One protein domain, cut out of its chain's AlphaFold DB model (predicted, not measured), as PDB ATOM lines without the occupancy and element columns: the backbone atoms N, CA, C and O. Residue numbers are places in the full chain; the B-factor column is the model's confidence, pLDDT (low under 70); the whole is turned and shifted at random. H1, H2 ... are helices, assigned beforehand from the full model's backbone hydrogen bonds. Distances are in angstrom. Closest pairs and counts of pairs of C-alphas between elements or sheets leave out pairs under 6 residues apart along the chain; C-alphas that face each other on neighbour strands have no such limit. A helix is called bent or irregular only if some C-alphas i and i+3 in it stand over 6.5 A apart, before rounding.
ATOM      1  N   ARG A 142     -76.842  16.433 172.277       81.44
ATOM      2  CA  ARG A 142     -76.629  17.585 171.384       81.44
ATOM      3  C   ARG A 142     -75.335  17.436 170.587       81.44
ATOM      4  O   ARG A 142     -75.335  17.708 169.397       81.44
ATOM      5  N   GLU A 143     -74.265  16.974 171.228       87.12
ATOM      6  CA  GLU A 143     -72.989  16.711 170.556       87.12
ATOM      7  C   GLU A 143     -73.136  15.601 169.514       87.12
ATOM      8  O   GLU A 143     -72.738  15.799 168.373       87.12
ATOM      9  N   LEU A 144     -73.785  14.481 169.852       84.38
ATOM     10  CA  LEU A 144     -74.050  13.398 168.895       84.38
ATOM     11  C   LEU A 144     -74.860  13.880 167.681       84.38
ATOM     12  O   LEU A 144     -74.530  13.525 166.550       84.38
ATOM     13  N   ALA A 145     -75.849  14.750 167.906       79.88
ATOM     14  CA  ALA A 145     -76.625  15.369 166.836       79.88
ATOM     15  C   ALA A 145     -75.777  16.298 165.946       79.88
ATOM     16  O   ALA A 145     -75.910  16.248 164.725       79.88
ATOM     17  N   SER A 146     -74.875  17.098 166.530       81.25
ATOM     18  CA  SER A 146     -73.929  17.934 165.773       81.25
ATOM     19  C   SER A 146     -72.960  17.105 164.924       81.25
ATOM     20  O   SER A 146     -72.585  17.534 163.838       81.25
ATOM     21  N   TYR A 147     -72.587  15.905 165.382       80.12
ATOM     22  CA  TYR A 147     -71.774  14.955 164.612       80.12
ATOM     23  C   TYR A 147     -72.576  14.175 163.552       80.12
ATOM     24  O   TYR A 147     -72.037  13.268 162.922       80.12
ATOM     25  N   GLY A 148     -73.860  14.494 163.345       79.81
ATOM     26  CA  GLY A 148     -74.717  13.828 162.358       79.81
ATOM     27  C   GLY A 148     -75.144  12.408 162.748       79.81
ATOM     28  O   GLY A 148     -75.805  11.724 161.964       79.81
ATOM     29  N   ILE A 149     -74.813  11.961 163.963       77.25
ATOM     30  CA  ILE A 149     -75.193  10.653 164.495       77.25
ATOM     31  C   ILE A 149     -76.550  10.815 165.182       77.25
ATOM     32  O   ILE A 149     -76.654  11.257 166.327       77.25
ATOM     33  N   LYS A 150     -77.619  10.473 164.459       76.00
ATOM     34  CA  LYS A 150     -78.991  10.565 164.970       76.00
ATOM     35  C   LYS A 150     -79.213   9.514 166.054       76.00
ATOM     36  O   LYS A 150     -79.127   8.314 165.788       76.00
ATOM     37  N   LEU A 151     -79.538   9.955 167.267       72.81
ATOM     38  CA  LEU A 151     -79.938   9.044 168.340       72.81
ATOM     39  C   LEU A 151     -81.301   8.415 167.961       72.81
ATOM     40  O   LEU A 151     -82.169   9.145 167.491       72.81
ATOM     41  N   PRO A 152     -81.569   7.109 168.143       70.06
ATOM     42  CA  PRO A 152     -82.879   6.526 167.803       70.06
ATOM     43  C   PRO A 152     -84.055   7.235 168.497       70.06
ATOM     44  O   PRO A 152     -85.072   7.527 167.874       70.06
ATOM     45  N   SER A 153     -83.852   7.648 169.753       65.50
ATOM     46  CA  SER A 153     -84.787   8.483 170.522       65.50
ATOM     47  C   SER A 153     -84.898   9.935 170.030       65.50
ATOM     48  O   SER A 153     -85.699  10.713 170.543       65.50
ATOM     49  N   GLN A 154     -84.073  10.344 169.067       69.38
ATOM     50  CA  GLN A 154     -84.185  11.605 168.336       69.38
ATOM     51  C   GLN A 154     -85.094  11.471 167.127       69.38
ATOM     52  O   GLN A 154     -85.836  12.408 166.870       69.38
ATOM     53  N   ARG A 155     -85.108  10.313 166.455       68.94
ATOM     54  CA  ARG A 155     -86.082  10.052 165.388       68.94
ATOM     55  C   ARG A 155     -87.503  10.097 165.936       68.94
ATOM     56  O   ARG A 155     -88.289  10.881 165.437       68.94
ATOM     57  N   ALA A 156     -87.768   9.378 167.029       72.25
ATOM     58  CA  ALA A 156     -89.087   9.365 167.662       72.25
ATOM     59  C   ALA A 156     -89.509  10.748 168.193       72.25
ATOM     60  O   ALA A 156     -90.652  11.152 168.033       72.25
ATOM     61  N   ALA A 157     -88.583  11.505 168.795       64.75
ATOM     62  CA  ALA A 157     -88.892  12.838 169.312       64.75
ATOM     63  C   ALA A 157     -89.097  13.881 168.198       64.75
ATOM     64  O   ALA A 157     -89.946  14.752 168.335       64.75
ATOM     65  N   GLU A 158     -88.328  13.818 167.108       67.19
ATOM     66  CA  GLU A 158     -88.480  14.725 165.964       67.19
ATOM     67  C   GLU A 158     -89.711  14.373 165.120       67.19
ATOM     68  O   GLU A 158     -90.397  15.272 164.648       67.19
ATOM     69  N   GLU A 159     -90.014  13.084 164.962       68.44
ATOM     70  CA  GLU A 159     -91.241  12.600 164.326       68.44
ATOM     71  C   GLU A 159     -92.468  13.007 165.144       68.44
ATOM     72  O   GLU A 159     -93.357  13.632 164.580       68.44
ATOM     73  N   LYS A 160     -92.453  12.830 166.476       71.94
ATOM     74  CA  LYS A 160     -93.517  13.330 167.362       71.94
ATOM     75  C   LYS A 160     -93.642  14.857 167.328       71.94
ATOM     76  O   LYS A 160     -94.752  15.369 167.286       71.94
ATOM     77  N   ALA A 161     -92.537  15.606 167.306       65.19
ATOM     78  CA  ALA A 161     -92.594  17.069 167.207       65.19
ATOM     79  C   ALA A 161     -93.126  17.540 165.841       65.19
ATOM     80  O   ALA A 161     -93.869  18.518 165.767       65.19
ATOM     81  N   ARG A 162     -92.769  16.843 164.758       73.12
ATOM     82  CA  ARG A 162     -93.250  17.138 163.406       73.12
ATOM     83  C   ARG A 162     -94.702  16.705 163.205       73.12
ATOM     84  O   ARG A 162     -95.431  17.405 162.514       73.12
ATOM     85  N   GLU A 163     -95.131  15.611 163.825       68.25
ATOM     86  CA  GLU A 163     -96.524  15.160 163.854       68.25
ATOM     87  C   GLU A 163     -97.393  16.073 164.721       68.25
ATOM     88  O   GLU A 163     -98.468  16.449 164.282       68.25
ATOM     89  N   ALA A 164     -96.903  16.550 165.869       65.00
ATOM     90  CA  ALA A 164     -97.584  17.578 166.658       65.00
ATOM     91  C   ALA A 164     -97.748  18.887 165.866       65.00
ATOM     92  O   ALA A 164     -98.838  19.447 165.831       65.00
ATOM     93  N   GLN A 165     -96.707  19.341 165.154       63.28
ATOM     94  CA  GLN A 165     -96.829  20.487 164.243       63.28
ATOM     95  C   GLN A 165     -97.821  20.222 163.104       63.28
ATOM     96  O   GLN A 165     -98.571  21.113 162.723       63.28
ATOM     97  N   ARG A 166     -97.832  19.008 162.549       63.78
ATOM     98  CA  ARG A 166     -98.743  18.633 161.462       63.78
ATOM     99  C   ARG A 166    -100.195  18.538 161.941       63.78
ATOM    100  O   ARG A 166    -101.069  19.050 161.257       63.78
ATOM    101  N   ASN A 167    -100.432  17.984 163.127       58.94
ATOM    102  CA  ASN A 167    -101.746  17.902 163.766       58.94
ATOM    103  C   ASN A 167    -102.251  19.284 164.210       58.94
ATOM    104  O   ASN A 167    -103.442  19.552 164.101       58.94
ATOM    105  N   GLN A 168    -101.362  20.200 164.622       58.16
ATOM    106  CA  GLN A 168    -101.720  21.599 164.906       58.16
ATOM    107  C   GLN A 168    -102.209  22.368 163.668       58.16
ATOM    108  O   GLN A 168    -102.992  23.301 163.810       58.16
ATOM    109  N   TYR A 169    -101.752  22.005 162.465       53.41
ATOM    110  CA  TYR A 169    -102.195  22.639 161.216       53.41
ATOM    111  C   TYR A 169    -103.429  21.965 160.581       53.41
ATOM    112  O   TYR A 169    -104.088  22.609 159.768       53.41
ATOM    113  N   ASP A 170    -103.737  20.709 160.928       49.56
ATOM    114  CA  ASP A 170    -104.829  19.908 160.336       49.56
ATOM    115  C   ASP A 170    -106.110  19.895 161.199       49.56
ATOM    116  O   ASP A 170    -107.223  19.837 160.675       49.56
ATOM    117  N   SER A 171    -105.986  20.030 162.523       50.19
ATOM    118  CA  SER A 171    -107.122  19.970 163.447       50.19
ATOM    119  C   SER A 171    -107.707  21.353 163.724       50.19
ATOM    120  O   SER A 171    -107.407  22.002 164.723       50.19
ATOM    121  N   GLU A 179    -105.716  16.022 176.286       82.94
ATOM    122  CA  GLU A 179    -106.447  14.782 175.987       82.94
ATOM    123  C   GLU A 179    -105.658  13.892 175.020       82.94
ATOM    124  O   GLU A 179    -105.612  12.670 175.181       82.94
ATOM    125  N   ILE A 180    -104.952  14.506 174.065       82.06
ATOM    126  CA  ILE A 180    -104.020  13.810 173.168       82.06
ATOM    127  C   ILE A 180    -102.849  13.217 173.968       82.06
ATOM    128  O   ILE A 180    -102.478  12.057 173.758       82.06
ATOM    129  N   ASP A 181    -102.292  13.979 174.911       84.69
ATOM    130  CA  ASP A 181    -101.211  13.506 175.776       84.69
ATOM    131  C   ASP A 181    -101.676  12.389 176.722       84.69
ATOM    132  O   ASP A 181    -100.949  11.409 176.915       84.69
ATOM    133  N   ALA A 182    -102.901  12.470 177.254       87.19
ATOM    134  CA  ALA A 182    -103.488  11.406 178.066       87.19
ATOM    135  C   ALA A 182    -103.661  10.102 177.271       87.19
ATOM    136  O   ALA A 182    -103.283   9.031 177.756       87.19
ATOM    137  N   MET A 183    -104.159  10.181 176.031       88.75
ATOM    138  CA  MET A 183    -104.270   9.010 175.152       88.75
ATOM    139  C   MET A 183    -102.900   8.393 174.841       88.75
ATOM    140  O   MET A 183    -102.750   7.172 174.901       88.75
ATOM    141  N   GLN A 184    -101.877   9.212 174.577       89.69
ATOM    142  CA  GLN A 184    -100.522   8.700 174.339       89.69
ATOM    143  C   GLN A 184     -99.893   8.070 175.578       89.69
ATOM    144  O   GLN A 184     -99.179   7.072 175.460       89.69
ATOM    145  N   GLN A 185    -100.133   8.628 176.765       92.38
ATOM    146  CA  GLN A 185     -99.670   8.016 178.008       92.38
ATOM    147  C   GLN A 185    -100.345   6.667 178.260       92.38
ATOM    148  O   GLN A 185     -99.647   5.725 178.640       92.38
ATOM    149  N   ASP A 186    -101.654   6.546 178.010       92.00
ATOM    150  CA  ASP A 186    -102.367   5.267 178.123       92.00
ATOM    151  C   ASP A 186    -101.813   4.234 177.132       92.00
ATOM    152  O   ASP A 186    -101.553   3.087 177.497       92.00
ATOM    153  N   GLU A 187    -101.528   4.642 175.895       92.75
ATOM    154  CA  GLU A 187    -100.897   3.762 174.912       92.75
ATOM    155  C   GLU A 187     -99.504   3.292 175.367       92.75
ATOM    156  O   GLU A 187     -99.194   2.096 175.296       92.75
ATOM    157  N   LEU A 188     -98.687   4.190 175.925       94.81
ATOM    158  CA  LEU A 188     -97.385   3.843 176.501       94.81
ATOM    159  C   LEU A 188     -97.521   2.881 177.692       94.81
ATOM    160  O   LEU A 188     -96.751   1.924 177.818       94.81
ATOM    161  N   ALA A 189     -98.507   3.122 178.558       93.06
ATOM    162  CA  ALA A 189     -98.796   2.290 179.719       93.06
ATOM    163  C   ALA A 189     -99.237   0.885 179.297       93.06
ATOM    164  O   ALA A 189     -98.756  -0.102 179.859       93.06
ATOM    165  N   ARG A 190    -100.074   0.773 178.260       94.38
ATOM    166  CA  ARG A 190    -100.479  -0.513 177.678       94.38
ATOM    167  C   ARG A 190     -99.295  -1.261 177.079       94.38
ATOM    168  O   ARG A 190     -99.145  -2.446 177.366       94.38
ATOM    169  N   GLN A 191     -98.424  -0.597 176.317       95.88
ATOM    170  CA  GLN A 191     -97.212  -1.229 175.769       95.88
ATOM    171  C   GLN A 191     -96.272  -1.723 176.881       95.88
ATOM    172  O   GLN A 191     -95.706  -2.820 176.798       95.88
ATOM    173  N   PHE A 192     -96.127  -0.938 177.952       93.94
ATOM    174  CA  PHE A 192     -95.344  -1.328 179.120       93.94
ATOM    175  C   PHE A 192     -95.961  -2.537 179.829       93.94
ATOM    176  O   PHE A 192     -95.261  -3.526 180.059       93.94
ATOM    177  N   ALA A 193     -97.266  -2.502 180.108       92.44
ATOM    178  CA  ALA A 193     -97.992  -3.610 180.717       92.44
ATOM    179  C   ALA A 193     -97.910  -4.879 179.855       92.44
ATOM    180  O   ALA A 193     -97.611  -5.949 180.376       92.44
ATOM    181  N   GLN A 194     -98.068  -4.760 178.536       93.06
ATOM    182  CA  GLN A 194     -97.930  -5.871 177.598       93.06
ATOM    183  C   GLN A 194     -96.517  -6.467 177.639       93.06
ATOM    184  O   GLN A 194     -96.359  -7.684 177.658       93.06
ATOM    185  N   THR A 195     -95.478  -5.633 177.718       92.44
ATOM    186  CA  THR A 195     -94.087  -6.101 177.839       92.44
ATOM    187  C   THR A 195     -93.843  -6.816 179.170       92.44
ATOM    188  O   THR A 195     -93.151  -7.835 179.207       92.44
ATOM    189  N   GLN A 196     -94.410  -6.300 180.264       92.50
ATOM    190  CA  GLN A 196     -94.362  -6.955 181.573       92.50
ATOM    191  C   GLN A 196     -95.092  -8.302 181.533       92.50
ATOM    192  O   GLN A 196     -94.546  -9.294 182.003       92.50
ATOM    193  N   GLN A 197     -96.262  -8.377 180.896       89.38
ATOM    194  CA  GLN A 197     -97.002  -9.627 180.704       89.38
ATOM    195  C   GLN A 197     -96.237 -10.630 179.828       89.38
ATOM    196  O   GLN A 197     -96.162 -11.801 180.171       89.38
ATOM    197  N   GLN A 198     -95.591 -10.195 178.746       87.50
ATOM    198  CA  GLN A 198     -94.785 -11.092 177.908       87.50
ATOM    199  C   GLN A 198     -93.562 -11.653 178.645       87.50
ATOM    200  O   GLN A 198     -93.153 -12.782 178.391       87.50
ATOM    201  N   ARG A 199     -92.949 -10.868 179.543       88.00
ATOM    202  CA  ARG A 199     -91.762 -11.312 180.295       88.00
ATOM    203  C   ARG A 199     -92.108 -12.101 181.550       88.00
ATOM    204  O   ARG A 199     -91.412 -13.065 181.851       88.00
ATOM    205  N   TYR A 200     -93.134 -11.679 182.279       84.25
ATOM    206  CA  TYR A 200     -93.451 -12.155 183.628       84.25
ATOM    207  C   TYR A 200     -94.876 -12.709 183.767       84.25
ATOM    208  O   TYR A 200     -95.172 -13.376 184.754       84.25
ATOM    209  N   GLY A 201     -95.761 -12.472 182.799       72.06
ATOM    210  CA  GLY A 201     -97.170 -12.879 182.848       72.06
ATOM    211  C   GLY A 201     -97.388 -14.388 182.747       72.06
ATOM    212  O   GLY A 201     -98.236 -14.903 183.466       72.06
ATOM    213  N   GLU A 202     -96.575 -15.107 181.969       63.25
ATOM    214  CA  GLU A 202     -96.593 -16.585 181.946       63.25
ATOM    215  C   GLU A 202     -96.167 -17.187 183.299       63.25
ATOM    216  O   GLU A 202     -96.582 -18.279 183.659       63.25
ATOM    217  N   GLN A 203     -95.354 -16.467 184.080       60.41
ATOM    218  CA  GLN A 203     -94.832 -16.930 185.373       60.41
ATOM    219  C   GLN A 203     -95.870 -16.703 186.480       60.41
ATOM    220  O   GLN A 203     -96.158 -17.591 187.270       60.41
ATOM    221  N   TYR A 204     -96.486 -15.516 186.490       57.22
ATOM    222  CA  TYR A 204     -97.423 -15.103 187.536       57.22
ATOM    223  C   TYR A 204     -98.829 -15.709 187.388       57.22
ATOM    224  O   TYR A 204     -99.471 -15.973 188.402       57.22
ATOM    225  N   GLN A 205     -99.321 -15.958 186.163       54.34
ATOM    226  CA  GLN A 205    -100.601 -16.666 185.980       54.34
ATOM    227  C   GLN A 205    -100.509 -18.165 186.307       54.34
ATOM    228  O   GLN A 205    -101.529 -18.781 186.606       54.34
ATOM    229  N   HIS A 206     -99.311 -18.757 186.281       52.91
ATOM    230  CA  HIS A 206     -99.113 -20.142 186.713       52.91
ATOM    231  C   HIS A 206     -99.075 -20.297 188.243       52.91
ATOM    232  O   HIS A 206     -99.462 -21.357 188.737       52.91
ATOM    233  N   ASP A 207     -98.682 -19.251 188.979       54.88
ATOM    234  CA  ASP A 207     -98.597 -19.254 190.450       54.88
ATOM    235  C   ASP A 207     -99.876 -18.774 191.153       54.88
ATOM    236  O   ASP A 207    -100.082 -19.064 192.332       54.88
ATOM    237  N   VAL A 208    -100.758 -18.061 190.449       53.78
ATOM    238  CA  VAL A 208    -102.087 -17.701 190.954       53.78
ATOM    239  C   VAL A 208    -103.108 -18.470 190.132       53.78
ATOM    240  O   VAL A 208    -103.483 -18.015 189.048       53.78
TER     241      VAL A 208
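What this domain is: This is residues 142 to 171 and 179 to 208 of the 249 residues of the protein "DNA translocase FtsK" of Escherichia coli (UniProt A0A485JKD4). Two long helices, H2 and H3, spread away from the cut in the chain like the arms of an open V whose tip is missing, with a wide gap between them; the short helix H1 sits beyond the far end of H2. H3, the longest, has a kink near its last third, and no helix packs on another. The printed part has 60 residues, with three named helices in the order H1, H2, H3 and no named strand, and its class is all helix. It is extended, with a radius of gyration of the C-alphas of 17.6 A, and flat, spanning 50 by 35 by 12 A.

How they stand to each other: Begin with H3, residues 179 to 207, which touches no helix. Look near residue 200 for its kink of 65 degrees; H3 is irregular, and C-alphas 199 and 202 are 7.3 A apart. Across the cut from it is H2, residues 152 to 170, and the two are apart. Within H2, residues 155 to 163 and 165 to 170 stand free, and in H3 residues 181 to 192 do so. Move back along the chain to H1, residues 142 to 146, which is apart from H2 and from H3. In the backbone, every O i to N i+4 pair of H1 and H2 is within hydrogen-bond range, and in H3 22 of 25 are.

Where its parts are: Find C-alpha 179 at (-106.447, 14.782, 175.987); from there H3 runs 37.8 A, first to last C-alpha, to C-alpha 207 at (-98.597, -19.254, 190.450). Then find C-alpha 152 at (-82.879, 6.526, 167.803), where H2 begins; it ends at C-alpha 170, 26.8 A away. H1 has five residues and begins at C-alpha 142, at (-76.629, 17.585, 171.384).

The domain as a whole: The two C-alphas farthest apart are those of Ser 146 and Val 208, at 51.9 A. Residues 172 to 178 are not printed, and C-alphas 171 and 179 are 13.6 A apart across this cut, which lies in the link from H2 to H3. The link from H1 to H2, residues 147 to 151, is tight. Read the B-factor column for the model's confidence: the mean pLDDT of the printed part is 75.7, and 23 residues are under 70, among them residues 163 to 171 and 202 to 208. The mean pLDDT is 65 for H2 and 83 for H3.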